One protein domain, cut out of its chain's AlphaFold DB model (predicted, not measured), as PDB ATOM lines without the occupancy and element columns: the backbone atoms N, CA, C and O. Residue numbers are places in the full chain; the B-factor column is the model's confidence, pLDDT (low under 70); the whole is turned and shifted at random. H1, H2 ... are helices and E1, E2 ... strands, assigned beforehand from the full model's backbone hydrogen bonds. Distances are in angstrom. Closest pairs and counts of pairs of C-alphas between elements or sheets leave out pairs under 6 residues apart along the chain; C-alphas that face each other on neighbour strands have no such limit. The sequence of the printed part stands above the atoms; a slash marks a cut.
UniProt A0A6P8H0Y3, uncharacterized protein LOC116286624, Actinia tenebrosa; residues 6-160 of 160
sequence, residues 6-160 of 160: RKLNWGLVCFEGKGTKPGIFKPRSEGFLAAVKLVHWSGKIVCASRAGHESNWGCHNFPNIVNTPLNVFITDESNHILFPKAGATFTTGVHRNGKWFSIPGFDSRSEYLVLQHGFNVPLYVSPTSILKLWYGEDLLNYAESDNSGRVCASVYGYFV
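This is residues 6 to 160 of the 160 residues of the protein "uncharacterized protein LOC116286624" of Actinia tenebrosa (UniProt A0A6P8H0Y3). With little regular structure, this is a sandwich: a strongly twisted sheet of the long strands E3 and E9 with E1, E6 and E7 faces the smaller sheet E2-E8-E4-E5, which has H1 on it; both are antiparallel. The named elements, mostly strand, run E1 to E8, H1, E9 and hold 59 of the 155 printed residues. It is compact, radius of gyration of the C-alphas 14.3 A, spanning 42 by 29 by 27 A.

E1, residues 13 to 16, is the neighbour of E9, residues 148 to 159, with N 13 and O 153 within hydrogen-bond range, 2.9 A. On E9's other side is E3, residues 31 to 46, with N 39 and O 154 2.8 A apart.

E3, 34.3 A long, bends by 91 degrees at residue 43. E1 begins at C-alpha 13 (138.652, -45.447, -40.941); E9 ends at C-alpha 159 (150.556, -30.673, -35.766).

Residues 47 to 71 and 84 to 111 are long links; pLDDT is under 70 at residue 50.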
ATOM      1  N   ARG A   6     144.239 -31.014 -39.219       95.56
ATOM      2  CA  ARG A   6     144.420 -31.482 -40.606       95.56
ATOM      3  C   ARG A   6     143.952 -32.926 -40.737       95.56
ATOM      4  O   ARG A   6     144.314 -33.757 -39.914       95.56
ATOM      5  N   LYS A   7     143.154 -33.239 -41.761       95.88
ATOM      6  CA  LYS A   7     142.663 -34.608 -41.986       95.88
ATOM      7  C   LYS A   7     143.834 -35.540 -42.331       95.88
ATOM      8  O   LYS A   7     144.579 -35.253 -43.265       95.88
ATOM      9  N   LEU A   8     143.981 -36.635 -41.587       96.56
ATOM     10  CA  LEU A   8     145.070 -37.606 -41.730       96.56
ATOM     11  C   LEU A   8     144.722 -38.757 -42.667       96.56
ATOM     12  O   LEU A   8     145.620 -39.288 -43.297       96.56
ATOM     13  N   ASN A   9     143.455 -39.144 -42.774       96.56
ATOM     14  CA  ASN A   9     143.011 -40.277 -43.585       96.56
ATOM     15  C   ASN A   9     142.446 -39.842 -44.952       96.56
ATOM     16  O   ASN A   9     141.862 -38.762 -45.084       96.56
ATOM     17  N   TRP A  10     142.595 -40.696 -45.972       91.94
ATOM     18  CA  TRP A  10     141.984 -40.508 -47.298       91.94
ATOM     19  C   TRP A  10     140.490 -40.866 -47.296       91.94
ATOM     20  O   TRP A  10     139.652 -39.993 -47.513       91.94
ATOM     21  N   GLY A  11     140.166 -42.129 -47.006       94.56
ATOM     22  CA  GLY A  11     138.800 -42.637 -46.823       94.56
ATOM     23  C   GLY A  11     138.459 -42.850 -45.349       94.56
ATOM     24  O   GLY A  11     139.320 -42.668 -44.493       94.56
ATOM     25  N   LEU A  12     137.213 -43.220 -45.042       96.69
ATOM     26  CA  LEU A  12     136.779 -43.503 -43.667       96.69
ATOM     27  C   LEU A  12     137.622 -44.614 -43.027       96.69
ATOM     28  O   LEU A  12     137.950 -45.604 -43.675       96.69
ATOM     29  N   VAL A  13     137.945 -44.445 -41.746       98.62
ATOM     30  CA  VAL A  13     138.652 -45.447 -40.941       98.62
ATOM     31  C   VAL A  13     137.611 -46.182 -40.116       98.62
ATOM     32  O   VAL A  13     136.982 -45.568 -39.256       98.62
ATOM     33  N   CYS A  14     137.394 -47.465 -40.404       98.81
ATOM     34  CA  CYS A  14     136.357 -48.253 -39.748       98.81
ATOM     35  C   CYS A  14     136.949 -49.400 -38.936       98.81
ATOM     36  O   CYS A  14     137.769 -50.138 -39.470       98.81
ATOM     37  N   PHE A  15     136.484 -49.573 -37.705       98.81
ATOM     38  CA  PHE A  15     136.950 -50.589 -36.763       98.81
ATOM     39  C   PHE A  15     135.761 -51.320 -36.127       98.81
ATOM     40  O   PHE A  15     134.647 -50.783 -36.089       98.81
ATOM     41  N   GLU A  16     135.990 -52.545 -35.664       98.50
ATOM     42  CA  GLU A  16     135.000 -53.368 -34.959       98.50
ATOM     43  C   GLU A  16     135.452 -53.644 -33.519       98.50
ATOM     44  O   GLU A  16     136.588 -53.360 -33.143       98.50
ATOM     45  N   GLY A  17     134.530 -54.148 -32.697       96.69
ATOM     46  CA  GLY A  17     134.797 -54.469 -31.294       96.69
ATOM     47  C   GLY A  17     135.430 -55.842 -31.054       96.69
ATOM     48  O   GLY A  17     135.674 -56.161 -29.893       96.69
ATOM     49  N   LYS A  18     135.636 -56.652 -32.108       97.25
ATOM     50  CA  LYS A  18     136.214 -57.998 -32.007       97.25
ATOM     51  C   LYS A  18     136.802 -58.556 -33.302       97.25
ATOM     52  O   LYS A  18     136.365 -58.194 -34.399       97.25
ATOM     53  N   GLY A  19     137.651 -59.570 -33.160       97.69
ATOM     54  CA  GLY A  19     138.116 -60.432 -34.246       97.69
ATOM     55  C   GLY A  19     139.317 -59.884 -35.011       97.69
ATOM     56  O   GLY A  19     139.467 -60.190 -36.194       97.69
ATOM     57  N   THR A  20     140.151 -59.079 -34.352       98.31
ATOM     58  CA  THR A  20     141.352 -58.440 -34.903       98.31
ATOM     59  C   THR A  20     141.012 -57.536 -36.091       98.31
ATOM     60  O   THR A  20     141.562 -57.676 -37.187       98.31
ATOM     61  N   LYS A  21     140.074 -56.601 -35.895       98.50
ATOM     62  CA  LYS A  21     139.511 -55.766 -36.972       98.50
ATOM     63  C   LYS A  21     139.703 -54.265 -36.727       98.50
ATOM     64  O   LYS A  21     138.726 -53.510 -36.619       98.50
ATOM     65  N   PRO A  22     140.959 -53.788 -36.720       98.81
ATOM     66  CA  PRO A  22     141.232 -52.365 -36.666       98.81
ATOM     67  C   PRO A  22     140.879 -51.658 -37.971       98.81
ATOM     68  O   PRO A  22     140.968 -52.215 -39.067       98.81
ATOM     69  N   GLY A  23     140.633 -50.358 -37.860       98.75
ATOM     70  CA  GLY A  23     140.662 -49.458 -39.001       98.75
ATOM     71  C   GLY A  23     142.090 -49.031 -39.315       98.75
ATOM     72  O   GLY A  23     142.691 -48.268 -38.564       98.75
ATOM     73  N   ILE A  24     142.633 -49.485 -40.441       98.62
ATOM     74  CA  ILE A  24     143.997 -49.155 -40.873       98.62
ATOM     75  C   ILE A  24     143.984 -47.874 -41.714       98.62
ATOM     76  O   ILE A  24     143.149 -47.718 -42.608       98.62
ATOM     77  N   PHE A  25     144.922 -46.958 -41.469       98.44
ATOM     78  CA  PHE A  25     145.096 -45.761 -42.291       98.44
ATOM     79  C   PHE A  25     146.552 -45.286 -42.348       98.44
ATOM     80  O   PHE A  25     147.355 -45.544 -41.453       98.44
ATOM     81  N   LYS A  26     146.879 -44.553 -43.418       97.81
ATOM     82  CA  LYS A  26     148.170 -43.879 -43.599       97.81
ATOM     83  C   LYS A  26     147.981 -42.363 -43.502       97.81
ATOM     84  O   LYS A  26     147.063 -41.855 -44.155       97.81
ATOM     85  N   PRO A  27     148.803 -41.641 -42.720       96.94
ATOM     86  CA  PRO A  27     148.750 -40.185 -42.643       96.94
ATOM     87  C   PRO A  27     148.945 -39.520 -44.010       96.94
ATOM     88  O   PRO A  27     149.842 -39.857 -44.772       96.94
ATOM     89  N   ARG A  28     148.127 -38.516 -44.323       94.56
ATOM     90  CA  ARG A  28     148.272 -37.686 -45.534       94.56
ATOM     91  C   ARG A  28     149.356 -36.621 -45.424       94.56
ATOM     92  O   ARG A  28     149.670 -35.957 -46.405       94.56
ATOM     93  N   SER A  29     149.827 -36.353 -44.217       92.00
ATOM     94  CA  SER A  29     150.747 -35.263 -43.929       92.00
ATOM     95  C   SER A  29     151.810 -35.749 -42.970       92.00
ATOM     96  O   SER A  29     151.519 -36.526 -42.064       92.00
ATOM     97  N   GLU A  30     153.020 -35.265 -43.202       95.88
ATOM     98  CA  GLU A  30     154.164 -35.477 -42.336       95.88
ATOM     99  C   GLU A  30     154.228 -34.405 -41.246       95.88
ATOM    100  O   GLU A  30     153.803 -33.264 -41.464       95.88
ATOM    101  N   GLY A  31     154.757 -34.778 -40.084       96.06
ATOM    102  CA  GLY A  31     155.100 -33.861 -39.005       96.06
ATOM    103  C   GLY A  31     154.854 -34.449 -37.620       96.06
ATOM    104  O   GLY A  31     154.578 -35.637 -37.461       96.06
ATOM    105  N   PHE A  32     154.938 -33.587 -36.611       97.31
ATOM    106  CA  PHE A  32     154.796 -33.951 -35.206       97.31
ATOM    107  C   PHE A  32     153.358 -33.753 -34.716       97.31
ATOM    108  O   PHE A  32     152.866 -32.631 -34.652       97.31
ATOM    109  N   LEU A  33     152.672 -34.839 -34.362       96.88
ATOM    110  CA  LEU A  33     151.316 -34.855 -33.821       96.88
ATOM    111  C   LEU A  33     151.318 -34.746 -32.295       96.88
ATOM    112  O   LEU A  33     151.719 -35.677 -31.599       96.88
ATOM    113  N   ALA A  34     150.765 -33.658 -31.763       97.44
ATOM    114  CA  ALA A  34     150.492 -33.543 -30.327       97.44
ATOM    115  C   ALA A  34     149.179 -34.239 -29.926       97.44
ATOM    116  O   ALA A  34     149.038 -34.743 -28.807       97.44
ATOM    117  N   ALA A  35     148.207 -34.280 -30.841       97.88
ATOM    118  CA  ALA A  35     146.898 -34.883 -30.618       97.88
ATOM    119  C   ALA A  35     146.248 -35.351 -31.925       97.88
ATOM    120  O   ALA A  35     146.546 -34.853 -33.015       97.88
ATOM    121  N   VAL A  36     145.289 -36.263 -31.788       98.31
ATOM    122  CA  VAL A  36     144.363 -36.674 -32.843       98.31
ATOM    123  C   VAL A  36     142.928 -36.371 -32.432       98.31
ATOM    124  O   VAL A  36     142.584 -36.422 -31.254       98.31
ATOM    125  N   LYS A  37     142.077 -36.080 -33.411       98.62
ATOM    126  CA  LYS A  37     140.632 -35.939 -33.251       98.62
ATOM    127  C   LYS A  37     139.935 -36.950 -34.148       98.62
ATOM    128  O   LYS A  37     140.032 -36.863 -35.374       98.62
ATOM    129  N   LEU A  38     139.240 -37.890 -33.526       98.81
ATOM    130  CA  LEU A  38     138.352 -38.844 -34.172       98.81
ATOM    131  C   LEU A  38     136.990 -38.178 -34.318       98.81
ATOM    132  O   LEU A  38     136.442 -37.716 -33.327       98.81
ATOM    133  N   VAL A  39     136.457 -38.088 -35.528       98.75
ATOM    134  CA  VAL A  39     135.116 -37.549 -35.790       98.75
ATOM    135  C   VAL A  39     134.253 -38.698 -36.271       98.75
ATOM    136  O   VAL A  39     134.588 -39.327 -37.279       98.75
ATOM    137  N   HIS A  40     133.189 -38.996 -35.529       98.75
ATOM    138  CA  HIS A  40     132.257 -40.069 -35.854       98.75
ATOM    139  C   HIS A  40     131.618 -39.800 -37.215       98.75
ATOM    140  O   HIS A  40     131.337 -38.657 -37.571       98.75
ATOM    141  N   TRP A  41     131.440 -40.860 -37.996       98.44
ATOM    142  CA  TRP A  41     130.742 -40.791 -39.273       98.44
ATOM    143  C   TRP A  41     129.494 -41.667 -39.273       98.44
ATOM    144  O   TRP A  41     128.411 -41.215 -39.629       98.44
ATOM    145  N   SER A  42     129.641 -42.936 -38.894       98.50
ATOM    146  CA  SER A  42     128.536 -43.890 -38.915       98.50
ATOM    147  C   SER A  42     128.793 -45.085 -38.007       98.50
ATOM    148  O   SER A  42     129.937 -45.400 -37.675       98.50
ATOM    149  N   GLY A  43     127.712 -45.798 -37.685       97.94
ATOM    150  CA  GLY A  43     127.758 -47.051 -36.938       97.94
ATOM    151  C   GLY A  43     127.927 -46.868 -35.430       97.94
ATOM    152  O   GLY A  43     128.004 -45.744 -34.929       97.94
ATOM    153  N   LYS A  44     127.926 -47.990 -34.713       97.38
ATOM    154  CA  LYS A  44     128.026 -48.094 -33.252       97.38
ATOM    155  C   LYS A  44     128.745 -49.391 -32.893       97.38
ATOM    156  O   LYS A  44     128.700 -50.344 -33.670       97.38
ATOM    157  N   ILE A  45     129.362 -49.415 -31.718       95.88
ATOM    158  CA  ILE A  45     129.879 -50.625 -31.070       95.88
ATOM    159  C   ILE A  45     129.136 -50.833 -29.749       95.88
ATOM    160  O   ILE A  45     128.736 -49.866 -29.094       95.88
ATOM    161  N   VAL A  46     128.950 -52.098 -29.384       93.00
ATOM    162  CA  VAL A  46     128.428 -52.541 -28.089       93.00
ATOM    163  C   VAL A  46     129.451 -53.485 -27.465       93.00
ATOM    164  O   VAL A  46     129.955 -54.361 -28.168       93.00
ATOM    165  N   CYS A  47     129.740 -53.303 -26.171       91.75
ATOM    166  CA  CYS A  47     130.700 -54.129 -25.422       91.75
ATOM    167  C   CYS A  47     130.080 -55.324 -24.680       91.75
ATOM    168  O   CYS A  47     130.705 -55.928 -23.820       91.75
ATOM    169  N   ALA A  48     128.792 -55.572 -24.900       88.12
ATOM    170  CA  ALA A  48     128.064 -56.640 -24.244       88.12
ATOM    171  C   ALA A  48     126.863 -57.033 -25.098       88.12
ATOM    172  O   ALA A  48     126.288 -56.213 -25.813       88.12
ATOM    173  N   SER A  49     126.405 -58.270 -24.944       77.69
ATOM    174  CA  SER A  49     125.221 -58.801 -25.640       77.69
ATOM    175  C   SER A  49     123.888 -58.096 -25.312       77.69
ATOM    176  O   SER A  49     122.868 -58.396 -25.933       77.69
ATOM    177  N   ARG A  50     123.860 -57.176 -24.339       68.81
ATOM    178  CA  ARG A  50     122.646 -56.479 -23.881       68.81
ATOM    179  C   ARG A  50     122.448 -55.142 -24.601       68.81
ATOM    180  O   ARG A  50     123.389 -54.368 -24.755       68.81
ATOM    181  N   ALA A  51     121.197 -54.857 -24.965       71.62
ATOM    182  CA  ALA A  51     120.786 -53.571 -25.527       71.62
ATOM    183  C   ALA A  51     121.016 -52.414 -24.535       71.62
ATOM    184  O   ALA A  51     120.850 -52.593 -23.326       71.62
ATOM    185  N   GLY A  52     121.351 -51.226 -25.048       85.19
ATOM    186  CA  GLY A  52     121.484 -49.992 -24.260       85.19
ATOM    187  C   GLY A  52     122.921 -49.545 -23.972       85.19
ATOM    188  O   GLY A  52     123.117 -48.527 -23.303       85.19
ATOM    189  N   HIS A  53     123.920 -50.275 -24.475       93.06
ATOM    190  CA  HIS A  53     125.339 -49.957 -24.304       93.06
ATOM    191  C   HIS A  53     126.024 -49.438 -25.582       93.06
ATOM    192  O   HIS A  53     127.244 -49.253 -25.606       93.06
ATOM    193  N   GLU A  54     125.244 -49.168 -26.631       95.31
ATOM    194  CA  GLU A  54     125.706 -48.679 -27.927       95.31
ATOM    195  C   GLU A  54     126.451 -47.351 -27.792       95.31
ATOM    196  O   GLU A  54     125.967 -46.375 -27.208       95.31
ATOM    197  N   SER A  55     127.627 -47.273 -28.405       97.31
ATOM    198  CA  SER A  55     128.433 -46.062 -28.353       97.31
ATOM    199  C   SER A  55     129.303 -45.874 -29.600       97.31
ATOM    200  O   SER A  55     129.370 -46.739 -30.475       97.31
ATOM    201  N   ASN A  56     129.930 -44.703 -29.702       98.50
ATOM    202  CA  ASN A  56     130.888 -44.380 -30.756       98.50
ATOM    203  C   ASN A  56     132.308 -44.839 -30.387       98.50
ATOM    204  O   ASN A  56     133.056 -45.260 -31.264       98.50
ATOM    205  N   TRP A  57     132.690 -44.729 -29.108       98.62
ATOM    206  CA  TRP A  57     134.098 -44.772 -28.683       98.62
ATOM    207  C   TRP A  57     134.395 -45.700 -27.498       98.62
ATOM    208  O   TRP A  57     135.463 -45.602 -26.898       98.62
ATOM    209  N   GLY A  58     133.466 -46.570 -27.117       97.44
ATOM    210  CA  GLY A  58     133.635 -47.485 -25.991       97.44
ATOM    211  C   GLY A  58     132.331 -48.195 -25.664       97.44
ATOM    212  O   GLY A  58     131.744 -48.841 -26.532       97.44
ATOM    213  N   CYS A  59     131.822 -48.001 -24.448       96.12
ATOM    214  CA  CYS A  59     130.585 -48.629 -24.001       96.12
ATOM    215  C   CYS A  59     129.760 -47.680 -23.138       96.12
ATOM    216  O   CYS A  59     130.263 -47.050 -22.205       96.12
ATOM    217  N   HIS A  60     128.491 -47.498 -23.491       95.31
ATOM    218  CA  HIS A  60     127.634 -46.530 -22.815       95.31
ATOM    219  C   HIS A  60     126.995 -47.136 -21.565       95.31
ATOM    220  O   HIS A  60     126.370 -48.186 -21.641       95.31
ATOM    221  N   ASN A  61     127.118 -46.463 -20.417       93.00
ATOM    222  CA  ASN A  61     126.420 -46.826 -19.178       93.00
ATOM    223  C   ASN A  61     126.583 -48.306 -18.752       93.00
ATOM    224  O   ASN A  61     125.661 -48.910 -18.204       93.00
ATOM    225  N   PHE A  62     127.737 -48.920 -19.039       93.12
ATOM    226  CA  PHE A  62     128.016 -50.287 -18.607       93.12
ATOM    227  C   PHE A  62     128.500 -50.290 -17.146       93.12
ATOM    228  O   PHE A  62     129.347 -49.458 -16.782       93.12
ATOM    229  N   PRO A  63     127.988 -51.195 -16.289       91.44
ATOM    230  CA  PRO A  63     128.435 -51.306 -14.905       91.44
ATOM    231  C   PRO A  63     129.961 -51.434 -14.787       91.44
ATOM    232  O   PRO A  63     130.620 -52.000 -15.651       91.44
ATOM    233  N   ASN A  64     130.533 -50.921 -13.697       90.31
ATOM    234  CA  ASN A  64     131.975 -50.938 -13.387       90.31
ATOM    235  C   ASN A  64     132.896 -50.071 -14.271       90.31
ATOM    236  O   ASN A  64     134.007 -49.769 -13.838       90.31
ATOM    237  N   ILE A  65     132.453 -49.616 -15.447       93.25
ATOM    238  CA  ILE A  65     133.216 -48.703 -16.330       93.25
ATOM    239  C   ILE A  65     132.452 -47.419 -16.673       93.25
ATOM    240  O   ILE A  65     132.901 -46.641 -17.508       93.25
ATOM    241  N   VAL A  66     131.324 -47.151 -16.010       93.50
ATOM    242  CA  VAL A  66     130.506 -45.943 -16.232       93.50
ATOM    243  C   VAL A  66     131.313 -44.638 -16.115       93.50
ATOM    244  O   VAL A  66     131.075 -43.698 -16.866       93.50
ATOM    245  N   ASN A  67     132.327 -44.613 -15.242       95.31
ATOM    246  CA  ASN A  67     133.221 -43.465 -15.035       95.31
ATOM    247  C   ASN A  67     134.446 -43.452 -15.971       95.31
ATOM    248  O   ASN A  67     135.226 -42.501 -15.959       95.31
ATOM    249  N   THR A  68     134.631 -44.505 -16.765       97.44
ATOM    250  CA  THR A  68     135.717 -44.686 -17.740       97.44
ATOM    251  C   THR A  68     135.168 -45.316 -19.025       97.44
ATOM    252  O   THR A  68     135.561 -46.426 -19.381       97.44
ATOM    253  N   PRO A  69     134.212 -44.669 -19.714       97.31
ATOM    254  CA  PRO A  69     133.402 -45.340 -20.728       97.31
ATOM    255  C   PRO A  69     134.104 -45.489 -22.088       97.31
ATOM    256  O   PRO A  69     133.508 -46.039 -23.014       97.31
ATOM    257  N   LEU A  70     135.326 -44.967 -22.252       98.69
ATOM    258  CA  LEU A  70     136.066 -44.953 -23.516       98.69
ATOM    259  C   LEU A  70     136.978 -46.176 -23.640       98.69
ATOM    260  O   LEU A  70     137.606 -46.603 -22.669       98.69
ATOM    261  N   ASN A  71     137.086 -46.712 -24.856       98.44
ATOM    262  CA  ASN A  71     137.912 -47.875 -25.158       98.44
ATOM    263  C   ASN A  71     138.413 -47.883 -26.604       98.44
ATOM    264  O   ASN A  71     138.302 -48.879 -27.309       98.44
ATOM    265  N   VAL A  72     138.950 -46.754 -27.062       98.81
ATOM    266  CA  VAL A  72     139.539 -46.643 -28.402       98.81
ATOM    267  C   VAL A  72     140.979 -46.170 -28.341       98.81
ATOM    268  O   VAL A  72     141.331 -45.301 -27.542       98.81
ATOM    269  N   PHE A  73     141.805 -46.730 -29.219       98.94
ATOM    270  CA  PHE A  73     143.237 -46.465 -29.268       98.94
ATOM    271  C   PHE A  73     143.702 -46.255 -30.701       98.94
ATOM    272  O   PHE A  73     143.190 -46.886 -31.622       98.94
ATOM    273  N   ILE A  74     144.714 -45.408 -30.884       98.88
ATOM    274  CA  ILE A  74     145.523 -45.442 -32.106       98.88
ATOM    275  C   ILE A  74     146.829 -46.154 -31.790       98.88
ATOM    276  O   ILE A  74     147.490 -45.807 -30.809       98.88
ATOM    277  N   THR A  75     147.213 -47.109 -32.631       98.88
ATOM    278  CA  THR A  75     148.484 -47.833 -32.536       98.88
ATOM    279  C   THR A  75     149.345 -47.634 -33.778       98.88
ATOM    280  O   THR A  75     148.856 -47.173 -34.814       98.88
ATOM    281  N   ASP A  76     150.614 -48.022 -33.678       98.69
ATOM    282  CA  ASP A  76     151.468 -48.267 -34.841       98.69
ATOM    283  C   ASP A  76     151.116 -49.603 -35.538       98.69
ATOM    284  O   ASP A  76     150.149 -50.294 -35.180       98.69
ATOM    285  N   GLU A  77     151.906 -49.968 -36.551       98.38
ATOM    286  CA  GLU A  77     151.775 -51.226 -37.292       98.38
ATOM    287  C   GLU A  77     151.958 -52.470 -36.410       98.38
ATOM    288  O   GLU A  77     151.292 -53.483 -36.633       98.38
ATOM    289  N   SER A  78     152.783 -52.366 -35.371       98.38
ATOM    290  CA  SER A  78     153.089 -53.430 -34.409       98.38
ATOM    291  C   SER A  78     152.140 -53.444 -33.207       98.38
ATOM    292  O   SER A  78     152.394 -54.138 -32.227       98.38
ATOM    293  N   ASN A  79     151.023 -52.711 -33.283       98.62
ATOM    294  CA  ASN A  79     149.999 -52.606 -32.242       98.62
ATOM    295  C   ASN A  79     150.474 -51.941 -30.931       98.62
ATOM    296  O   ASN A  79     149.795 -52.033 -29.905       98.62
ATOM    297  N   HIS A  80     151.582 -51.195 -30.942       98.50
ATOM    298  CA  HIS A  80     151.952 -50.362 -29.802       98.50
ATOM    299  C   HIS A  80     151.028 -49.149 -29.721       98.50
ATOM    300  O   HIS A  80     150.898 -48.382 -30.673       98.50
ATOM    301  N   ILE A  81     150.395 -48.947 -28.563       98.69
ATOM    302  CA  ILE A  81     149.499 -47.807 -28.331       98.69
ATOM    303  C   ILE A  81     150.288 -46.500 -28.436       98.69
ATOM    304  O   ILE A  81     151.231 -46.277 -27.674       98.69
ATOM    305  N   LEU A  82     149.843 -45.629 -29.341       98.62
ATOM    306  CA  LEU A  82     150.346 -44.277 -29.579       98.62
ATOM    307  C   LEU A  82     149.407 -43.211 -29.006       98.62
ATOM    308  O   LEU A  82     149.877 -42.184 -28.538       98.62
ATOM    309  N   PHE A  83     148.091 -43.441 -29.001       98.75
ATOM    310  CA  PHE A  83     147.119 -42.519 -28.407       98.75
ATOM    311  C   PHE A  83     146.021 -43.276 -27.643       98.75
ATOM    312  O   PHE A  83     145.548 -44.291 -28.160       98.75
ATOM    313  N   PRO A  84     145.558 -42.758 -26.488       98.25
ATOM    314  CA  PRO A  84     146.112 -41.613 -25.752       98.25
ATOM    315  C   PRO A  84     147.385 -41.980 -24.952       98.25
ATOM    316  O   PRO A  84     147.511 -43.090 -24.441       98.25
ATOM    317  N   LYS A  85     148.314 -41.026 -24.813       97.75
ATOM    318  CA  LYS A  85     149.465 -41.057 -23.880       97.75
ATOM    319  C   LYS A  85     149.349 -40.021 -22.763       97.75
ATOM    320  O   LYS A  85     150.012 -40.157 -21.741       97.75
ATOM    321  N   ALA A  86     148.506 -39.007 -22.952       97.19
ATOM    322  CA  ALA A  86     148.252 -37.945 -21.989       97.19
ATOM    323  C   ALA A  86     146.749 -37.642 -21.897       97.19
ATOM    324  O   ALA A  86     145.987 -37.924 -22.825       97.19
ATOM    325  N   GLY A  87     146.326 -37.064 -20.771       96.69
ATOM    326  CA  GLY A  87     144.958 -36.571 -20.562       96.69
ATOM    327  C   GLY A  87     143.881 -37.639 -20.327       96.69
ATOM    328  O   GLY A  87     142.728 -37.275 -20.121       96.69
ATOM    329  N   ALA A  88     144.239 -38.927 -20.342       98.12
ATOM    330  CA  ALA A  88     143.329 -40.032 -20.057       98.12
ATOM    331  C   ALA A  88     143.549 -40.597 -18.646       98.12
ATOM    332  O   ALA A  88     144.687 -40.801 -18.221       98.12
ATOM    333  N   THR A  89     142.457 -40.904 -17.948       98.38
ATOM    334  CA  THR A  89     142.469 -41.625 -16.669       98.38
ATOM    335  C   THR A  89     141.929 -43.032 -16.892       98.38
ATOM    336  O   THR A  89     140.771 -43.201 -17.267       98.38
ATOM    337  N   PHE A  90     142.771 -44.044 -16.689       97.94
ATOM    338  CA  PHE A  90     142.409 -45.447 -16.902       97.94
ATOM    339  C   PHE A  90     141.708 -46.044 -15.683       97.94
ATOM    340  O   PHE A  90     142.028 -45.702 -14.544       97.94
ATOM    341  N   THR A  91     140.780 -46.972 -15.920       96.12
ATOM    342  CA  THR A  91     140.141 -47.725 -14.842       96.12
ATOM    343  C   THR A  91     141.165 -48.587 -14.114       96.12
ATOM    344  O   THR A  91     142.007 -49.251 -14.723       96.12
ATOM    345  N   THR A  92     141.067 -48.604 -12.791       95.00
ATOM    346  CA  THR A  92     141.854 -49.476 -11.912       95.00
ATOM    347  C   THR A  92     141.011 -50.615 -11.330       95.00
ATOM    348  O   THR A  92     141.549 -51.504 -10.667       95.00
ATOM    349  N   GLY A  93     139.701 -50.604 -11.595       89.62
ATOM    350  CA  GLY A  93     138.728 -51.548 -11.056       89.62
ATOM    351  C   GLY A  93     138.551 -52.809 -11.902       89.62
ATOM    352  O   GLY A  93     139.474 -53.302 -12.561       89.62
ATOM    353  N   VAL A  94     137.327 -53.346 -11.875       88.44
ATOM    354  CA  VAL A  94     136.924 -54.457 -12.747       88.44
ATOM    355  C   VAL A  94     137.101 -54.018 -14.206       88.44
ATOM    356  O   VAL A  94     136.844 -52.867 -14.547       88.44
ATOM    357  N   HIS A  95     137.582 -54.927 -15.056       92.31
ATOM    358  CA  HIS A  95     137.926 -54.676 -16.461       92.31
ATOM    359  C   HIS A  95     139.182 -53.826 -16.727       92.31
ATOM    360  O   HIS A  95     139.433 -53.478 -17.878       92.31
ATOM    361  N   ARG A  96     140.057 -53.571 -15.738       94.69
ATOM    362  CA  ARG A  96     141.344 -52.862 -15.968       94.69
ATOM    363  C   ARG A  96     142.188 -53.409 -17.127       94.69
ATOM    364  O   ARG A  96     142.870 -52.644 -17.804       94.69
ATOM    365  N   ASN A  97     142.107 -54.712 -17.396       96.31
ATOM    366  CA  ASN A  97     142.851 -55.351 -18.483       96.31
ATOM    367  C   ASN A  97     142.342 -54.947 -19.876       96.31
ATOM    368  O   ASN A  97     143.132 -54.962 -20.811       96.31
ATOM    369  N   GLY A  98     141.083 -54.511 -20.003       96.31
ATOM    370  CA  GLY A  98     140.545 -53.920 -21.232       96.31
ATOM    371  C   GLY A  98     141.014 -52.482 -21.471       96.31
ATOM    372  O   GLY A  98     140.747 -51.924 -22.527       96.31
ATOM    373  N   LYS A  99     141.726 -51.866 -20.513       97.38
ATOM    374  CA  LYS A  99     142.225 -50.479 -20.572       97.38
ATOM    375  C   LYS A  99     141.132 -49.439 -20.843       97.38
ATOM    376  O   LYS A  99     141.332 -48.492 -21.594       97.38
ATOM    377  N   TRP A 100     139.980 -49.580 -20.206       98.06
ATOM    378  CA  TRP A 100     138.933 -48.556 -20.209       98.06
ATOM    379  C   TRP A 100     139.433 -47.238 -19.612       98.06
ATOM    380  O   TRP A 100     140.207 -47.259 -18.652       98.06
ATOM    381  N   PHE A 101     139.012 -46.097 -20.156       98.56
ATOM    382  CA  PHE A 101     139.460 -44.785 -19.685       98.56
ATOM    383  C   PHE A 101     138.390 -43.693 -19.792       98.56
ATOM    384  O   PHE A 101     137.355 -43.856 -20.437       98.56
ATOM    385  N   SER A 102     138.636 -42.560 -19.142       98.44
ATOM    386  CA  SER A 102     137.896 -41.311 -19.333       98.44
ATOM    387  C   SER A 102     138.829 -40.176 -19.730       98.44
ATOM    388  O   SER A 102     140.028 -40.199 -19.449       98.44
ATOM    389  N   ILE A 103     138.259 -39.182 -20.411       98.44
ATOM    390  CA  ILE A 103     138.897 -37.903 -20.724       98.44
ATOM    391  C   ILE A 103     137.883 -36.816 -20.344       98.44
ATOM    392  O   ILE A 103     136.738 -36.898 -20.796       98.44
ATOM    393  N   PRO A 104     138.252 -35.806 -19.536       97.81
ATOM    394  CA  PRO A 104     137.341 -34.721 -19.183       97.81
ATOM    395  C   PRO A 104     136.713 -34.060 -20.418       97.81
ATOM    396  O   PRO A 104     137.411 -33.712 -21.370       97.81
ATOM    397  N   GLY A 105     135.389 -33.885 -20.394       97.25
ATOM    398  CA  GLY A 105     134.627 -33.281 -21.492       97.25
ATOM    399  C   GLY A 105     134.257 -34.231 -22.639       97.25
ATOM    400  O   GLY A 105     133.593 -33.790 -23.573       97.25
ATOM    401  N   PHE A 106     134.636 -35.511 -22.567       98.38
ATOM    402  CA  PHE A 106     134.244 -36.537 -23.535       98.38
ATOM    403  C   PHE A 106     133.559 -37.725 -22.860       98.38
ATOM    404  O   PHE A 106     133.886 -38.114 -21.740       98.38
ATOM    405  N   ASP A 107     132.647 -38.349 -23.596       97.50
ATOM    406  CA  ASP A 107     131.987 -39.600 -23.238       97.50
ATOM    407  C   ASP A 107     132.003 -40.589 -24.419       97.50
ATOM    408  O   ASP A 107     132.474 -40.287 -25.520       97.50
ATOM    409  N   SER A 108     131.468 -41.793 -24.213       97.75
ATOM    410  CA  SER A 108     131.453 -42.829 -25.251       97.75
ATOM    411  C   SER A 108     130.541 -42.522 -26.444       97.75
ATOM    412  O   SER A 108     130.664 -43.184 -27.474       97.75
ATOM    413  N   ARG A 109     129.654 -41.519 -26.364       98.00
ATOM    414  CA  ARG A 109     128.709 -41.144 -27.434       98.00
ATOM    415  C   ARG A 109     129.031 -39.809 -28.103       98.00
ATOM    416  O   ARG A 109     128.314 -39.422 -29.022       98.00
ATOM    417  N   SER A 110     130.097 -39.140 -27.684       98.56
ATOM    418  CA  SER A 110     130.518 -37.847 -28.213       98.56
ATOM    419  C   SER A 110     130.661 -37.901 -29.739       98.56
ATOM    420  O   SER A 110     131.129 -38.898 -30.295       98.56
ATOM    421  N   GLU A 111     130.262 -36.842 -30.447       98.56
ATOM    422  CA  GLU A 111     130.354 -36.788 -31.921       98.56
ATOM    423  C   GLU A 111     131.806 -36.807 -32.413       98.56
ATOM    424  O   GLU A 111     132.115 -37.268 -33.513       98.56
ATOM    425  N   TYR A 112     132.724 -36.347 -31.571       98.75
ATOM    426  CA  TYR A 112     134.153 -36.472 -31.775       98.75
ATOM    427  C   TYR A 112     134.854 -36.800 -30.457       98.75
ATOM    428  O   TYR A 112     134.319 -36.550 -29.381       98.75
ATOM    429  N   LEU A 113     136.066 -37.337 -30.552       98.81
ATOM    430  CA  LEU A 113     136.933 -37.648 -29.422       98.81
ATOM    431  C   LEU A 113     138.346 -37.154 -29.715       98.81
ATOM    432  O   LEU A 113     138.887 -37.420 -30.789       98.81
ATOM    433  N   VAL A 114     138.955 -36.443 -28.768       98.56
ATOM    434  CA  VAL A 114     140.353 -36.006 -28.874       98.56
ATOM    435  C   VAL A 114     141.234 -36.895 -28.007       98.56
ATOM    436  O   VAL A 114     141.027 -36.981 -26.800       98.56
ATOM    437  N   LEU A 115     142.245 -37.521 -28.612       98.69
ATOM    438  CA  LEU A 115     143.257 -38.309 -27.912       98.69
ATOM    439  C   LEU A 115     144.604 -37.592 -28.014       98.69
ATOM    440  O   LEU A 115     145.021 -37.197 -29.104       98.69
ATOM    441  N   GLN A 116     145.300 -37.423 -26.892       97.94
ATOM    442  CA  GLN A 116     146.559 -36.675 -26.848       97.94
ATOM    443  C   GLN A 116     147.762 -37.615 -26.774       97.94
ATOM    444  O   GLN A 116     147.738 -38.584 -26.017       97.94
ATOM    445  N   HIS A 117     148.821 -37.305 -27.526       97.50
ATOM    446  CA  HIS A 117     150.156 -37.858 -27.281       97.50
ATOM    447  C   HIS A 117     150.898 -37.003 -26.239       97.50
ATOM    448  O   HIS A 117     151.597 -37.526 -25.376       97.50
ATOM    449  N   GLY A 118     150.671 -35.686 -26.284       93.31
ATOM    450  CA  GLY A 118     151.318 -34.682 -25.441       93.31
ATOM    451  C   GLY A 118     151.966 -33.595 -26.298       93.31
ATOM    452  O   GLY A 118     152.514 -33.877 -27.360       93.31
ATOM    453  N   PHE A 119     151.896 -32.339 -25.854       92.00
ATOM    454  CA  PHE A 119     152.487 -31.201 -26.578       92.00
ATOM    455  C   PHE A 119     154.002 -31.080 -26.371       92.00
ATOM    456  O   PHE A 119     154.697 -30.521 -27.208       92.00
ATOM    457  N   ASN A 120     154.509 -31.615 -25.261       94.12
ATOM    458  CA  ASN A 120     155.928 -31.640 -24.912       94.12
ATOM    459  C   ASN A 120     156.697 -32.784 -25.588       94.12
ATOM    460  O   ASN A 120     157.906 -32.684 -25.768       94.12
ATOM    461  N   VAL A 121     156.010 -33.871 -25.942       94.94
ATOM    462  CA  VAL A 121     156.597 -35.030 -26.619       94.94
ATOM    463  C   VAL A 121     155.643 -35.442 -27.737       94.94
ATOM    464  O   VAL A 121     154.877 -36.376 -27.540       94.94
ATOM    465  N   PRO A 122     155.581 -34.731 -28.873       96.31
ATOM    466  CA  PRO A 122     154.671 -35.087 -29.959       96.31
ATOM    467  C   PRO A 122     155.166 -36.318 -30.738       96.31
ATOM    468  O   PRO A 122     156.361 -36.606 -30.791       96.31
ATOM    469  N   LEU A 123     154.247 -37.037 -31.382       97.62
ATOM    470  CA  LEU A 123     154.563 -38.195 -32.221       97.62
ATOM    471  C   LEU A 123     154.936 -37.755 -33.637       97.62
ATOM    472  O   LEU A 123     154.107 -37.167 -34.327       97.62
ATOM    473  N   TYR A 124     156.116 -38.119 -34.126       97.81
ATOM    474  CA  TYR A 124     156.424 -37.956 -35.547       97.81
ATOM    475  C   TYR A 124     155.676 -38.987 -36.402       97.81
ATOM    476  O   TYR A 124     155.714 -40.186 -36.123       97.81
ATOM    477  N   VAL A 125     155.017 -38.521 -37.462       97.81
ATOM    478  CA  VAL A 125     154.375 -39.365 -38.475       97.81
ATOM    479  C   VAL A 125     154.728 -38.887 -39.876       97.81
ATOM    480  O   VAL A 125     154.979 -37.704 -40.094       97.81
ATOM    481  N   SER A 126     154.665 -39.797 -40.841       97.38
ATOM    482  CA  SER A 126     154.847 -39.513 -42.262       97.38
ATOM    483  C   SER A 126     153.827 -40.292 -43.108       97.38
ATOM    484  O   SER A 126     153.130 -41.173 -42.593       97.38
ATOM    485  N   PRO A 127     153.744 -40.033 -44.425       97.00
ATOM    486  CA  PRO A 127     152.938 -40.847 -45.336       97.00
ATOM    487  C   PRO A 127     153.351 -42.322 -45.442       97.00
ATOM    488  O   PRO A 127     152.579 -43.131 -45.962       97.00
ATOM    489  N   THR A 128     154.544 -42.688 -44.957       97.38
ATOM    490  CA  THR A 128     154.988 -44.087 -44.880       97.38
ATOM    491  C   THR A 128     154.578 -44.765 -43.572       97.38
ATOM    492  O   THR A 128     154.578 -45.992 -43.517       97.38
ATOM    493  N   SER A 129     154.165 -44.007 -42.547       97.88
ATOM    494  CA  SER A 129     153.630 -44.566 -41.304       97.88
ATOM    495  C   SER A 129     152.316 -45.320 -41.538       97.88
ATOM    496  O   SER A 129     151.452 -44.885 -42.305       97.88
ATOM    497  N   ILE A 130     152.133 -46.424 -40.815       98.38
ATOM    498  CA  ILE A 130     150.879 -47.180 -40.761       98.38
ATOM    499  C   ILE A 130     150.313 -47.046 -39.352       98.38
ATOM    500  O   ILE A 130     150.963 -47.410 -38.374       98.38
ATOM    501  N   LEU A 131     149.102 -46.502 -39.264       98.69
ATOM    502  CA  LEU A 131     148.378 -46.322 -38.014       98.69
ATOM    503  C   LEU A 131     147.107 -47.167 -38.024       98.69
ATOM    504  O   LEU A 131     146.484 -47.372 -39.071       98.69
ATOM    505  N   LYS A 132     146.704 -47.637 -36.846       98.88
ATOM    506  CA  LYS A 132     145.501 -48.457 -36.674       98.88
ATOM    507  C   LYS A 132     144.609 -47.861 -35.596       98.88
ATOM    508  O   LYS A 132     145.082 -47.599 -34.497       98.88
ATOM    509  N   LEU A 133     143.335 -47.650 -35.911       98.88
ATOM    510  CA  LEU A 133     142.292 -47.310 -34.949       98.88
ATOM    511  C   LEU A 133     141.658 -48.602 -34.436       98.88
ATOM    512  O   LEU A 133     141.091 -49.364 -35.216       98.88
ATOM    513  N   TRP A 134     141.761 -48.822 -33.136       98.88
ATOM    514  CA  TRP A 134     141.334 -50.037 -32.460       98.88
ATOM    515  C   TRP A 134     140.220 -49.770 -31.461       98.88
ATOM    516  O   TRP A 134     140.217 -48.730 -30.797       98.88
ATOM    517  N   TYR A 135     139.358 -50.770 -31.290       98.69
ATOM    518  CA  TYR A 135     138.650 -50.980 -30.036       98.69
ATOM    519  C   TYR A 135     139.587 -51.693 -29.046       98.69
ATOM    520  O   TYR A 135     140.336 -52.585 -29.440       98.69
ATOM    521  N   GLY A 136     139.614 -51.276 -27.784       98.50
ATOM    522  CA  GLY A 136     140.616 -51.711 -26.808       98.50
ATOM    523  C   GLY A 136     140.524 -53.186 -26.446       98.50
ATOM    524  O   GLY A 136     141.547 -53.858 -26.376       98.50
ATOM    525  N   GLU A 137     139.314 -53.701 -26.265       98.00
ATOM    526  CA  GLU A 137     139.086 -55.124 -26.007       98.00
ATOM    527  C   GLU A 137     139.524 -56.019 -27.171       98.00
ATOM    528  O   GLU A 137     140.154 -57.042 -26.919       98.00
ATOM    529  N   ASP A 138     139.300 -55.587 -28.418       98.62
ATOM    530  CA  ASP A 138     139.792 -56.264 -29.631       98.62
ATOM    531  C   ASP A 138     141.330 -56.224 -29.697       98.62
ATOM    532  O   ASP A 138     141.997 -57.237 -29.866       98.62
ATOM    533  N   LEU A 139     141.929 -55.052 -29.458       98.75
ATOM    534  CA  LEU A 139     143.388 -54.882 -29.443       98.75
ATOM    535  C   LEU A 139     144.085 -55.788 -28.417       98.75
ATOM    536  O   LEU A 139     145.223 -56.212 -28.627       98.75
ATOM    537  N   LEU A 140     143.442 -56.015 -27.273       98.31
ATOM    538  CA  LEU A 140     144.023 -56.706 -26.124       98.31
ATOM    539  C   LEU A 140     143.524 -58.149 -25.987       98.31
ATOM    540  O   LEU A 140     143.917 -58.815 -25.028       98.31
ATOM    541  N   ASN A 141     142.676 -58.621 -26.910       97.69
ATOM    542  CA  ASN A 141     141.965 -59.900 -26.832       97.69
ATOM    543  C   ASN A 141     141.305 -60.112 -25.451       97.69
ATOM    544  O   ASN A 141     141.438 -61.169 -24.827       97.69
ATOM    545  N   TYR A 142     140.648 -59.075 -24.921       96.56
ATOM    546  CA  TYR A 142     140.064 -59.075 -23.580       96.56
ATOM    547  C   TYR A 142     138.546 -58.973 -23.651       96.56
ATOM    548  O   TYR A 142     138.036 -57.937 -24.044       96.56
ATOM    549  N   ALA A 143     137.837 -60.023 -23.228       93.38
ATOM    550  CA  ALA A 143     136.371 -60.048 -23.134       93.38
ATOM    551  C   ALA A 143     135.621 -59.667 -24.433       93.38
ATOM    552  O   ALA A 143     134.454 -59.335 -24.389       93.38
ATOM    553  N   GLU A 144     136.252 -59.778 -25.602       94.81
ATOM    554  CA  GLU A 144     135.675 -59.290 -26.862       94.81
ATOM    555  C   GLU A 144     134.565 -60.181 -27.458       94.81
ATOM    556  O   GLU A 144     133.965 -59.847 -28.481       94.81
ATOM    557  N   SER A 145     134.303 -61.361 -26.887       95.31
ATOM    558  CA  SER A 145     133.447 -62.370 -27.526       95.31
ATOM    559  C   SER A 145     131.989 -61.918 -27.663       95.31
ATOM    560  O   SER A 145     131.341 -62.231 -28.674       95.31
ATOM    561  N   ASP A 146     131.495 -61.132 -26.706       93.88
ATOM    562  CA  ASP A 146     130.160 -60.537 -26.694       93.88
ATOM    563  C   ASP A 146     130.107 -59.117 -27.280       93.88
ATOM    564  O   ASP A 146     129.029 -58.515 -27.331       93.88
ATOM    565  N   ASN A 147     131.217 -58.635 -27.848       95.94
ATOM    566  CA  ASN A 147     131.243 -57.373 -28.578       95.94
ATOM    567  C   ASN A 147     130.552 -57.505 -29.937       95.94
ATOM    568  O   ASN A 147     130.527 -58.565 -30.578       95.94
ATOM    569  N   SER A 148     129.986 -56.404 -30.420       95.69
ATOM    570  CA  SER A 148     129.398 -56.342 -31.757       95.69
ATOM    571  C   SER A 148     129.383 -54.922 -32.313       95.69
ATOM    572  O   SER A 148     129.560 -53.941 -31.591       95.69
ATOM    573  N   GLY A 149     129.158 -54.823 -33.623       96.19
ATOM    574  CA  GLY A 149     129.057 -53.553 -34.324       96.19
ATOM    575  C   GLY A 149     130.372 -53.074 -34.934       96.19
ATOM    576  O   GLY A 149     131.427 -53.698 -34.815       96.19
ATOM    577  N   ARG A 150     130.263 -51.956 -35.647       98.25
ATOM    578  CA  ARG A 150     131.325 -51.339 -36.440       98.25
ATOM    579  C   ARG A 150     131.143 -49.833 -36.396       98.25
ATOM    580  O   ARG A 150     130.032 -49.349 -36.614       98.25
ATOM    581  N   VAL A 151     132.223 -49.096 -36.170       98.75
ATOM    582  CA  VAL A 151     132.234 -47.628 -36.211       98.75
ATOM    583  C   VAL A 151     133.169 -47.168 -37.313       98.75
ATOM    584  O   VAL A 151     134.266 -47.697 -37.456       98.75
ATOM    585  N   CYS A 152     132.741 -46.171 -38.083       98.81
ATOM    586  CA  CYS A 152     133.566 -45.480 -39.066       98.81
ATOM    587  C   CYS A 152     133.796 -44.031 -38.635       98.81
ATOM    588  O   CYS A 152     132.870 -43.362 -38.172       98.81
ATOM    589  N   ALA A 153     135.019 -43.536 -38.824       98.81
ATOM    590  CA  ALA A 153     135.426 -42.201 -38.411       98.81
ATOM    591  C   ALA A 153     136.337 -41.508 -39.437       98.81
ATOM    592  O   ALA A 153     137.024 -42.139 -40.246       98.81
ATOM    593  N   SER A 154     136.375 -40.177 -39.365       98.56
ATOM    594  CA  SER A 154     137.471 -39.377 -39.916       98.56
ATOM    595  C   SER A 154     138.498 -39.072 -38.830       98.56
ATOM    596  O   SER A 154     138.134 -38.794 -37.691       98.56
ATOM    597  N   VAL A 155     139.783 -39.083 -39.184       98.56
ATOM    598  CA  VAL A 155     140.890 -38.845 -38.254       98.56
ATOM    599  C   VAL A 155     141.576 -37.541 -38.636       98.56
ATOM    600  O   VAL A 155     142.015 -37.367 -39.772       98.56
ATOM    601  N   TYR A 156     141.682 -36.616 -37.691       98.31
ATOM    602  CA  TYR A 156     142.404 -35.356 -37.849       98.31
ATOM    603  C   TYR A 156     143.594 -35.314 -36.897       98.31
ATOM    604  O   TYR A 156     143.503 -35.810 -35.783       98.31
ATOM    605  N   GLY A 157     144.689 -34.690 -37.316       97.56
ATOM    606  CA  GLY A 157     145.887 -34.473 -36.518       97.56
ATOM    607  C   GLY A 157     146.064 -33.002 -36.168       97.56
ATOM    608  O   GLY A 157     145.764 -32.127 -36.989       97.56
ATOM    609  N   TYR A 158     146.547 -32.741 -34.957       97.00
ATOM    610  CA  TYR A 158     147.031 -31.436 -34.528       97.00
ATOM    611  C   TYR A 158     148.557 -31.450 -34.567       97.00
ATOM    612  O   TYR A 158     149.195 -32.103 -33.738       97.00
ATOM    613  N   PHE A 159     149.114 -30.771 -35.565       94.69
ATOM    614  CA  PHE A 159     150.556 -30.673 -35.766       94.69
ATOM    615  C   PHE A 159     151.123 -29.513 -34.947       94.69
ATOM    616  O   PHE A 159     150.459 -28.479 -34.876       94.69
ATOM    617  N   VAL A 160     152.305 -29.690 -34.355       92.88
ATOM    618  CA  VAL A 160     153.038 -28.665 -33.583       92.88
ATOM    619  C   VAL A 160     154.356 -28.275 -34.231       92.88
ATOM    620  O   VAL A 160     154.912 -29.116 -34.973       92.88
TER     621      VAL A 160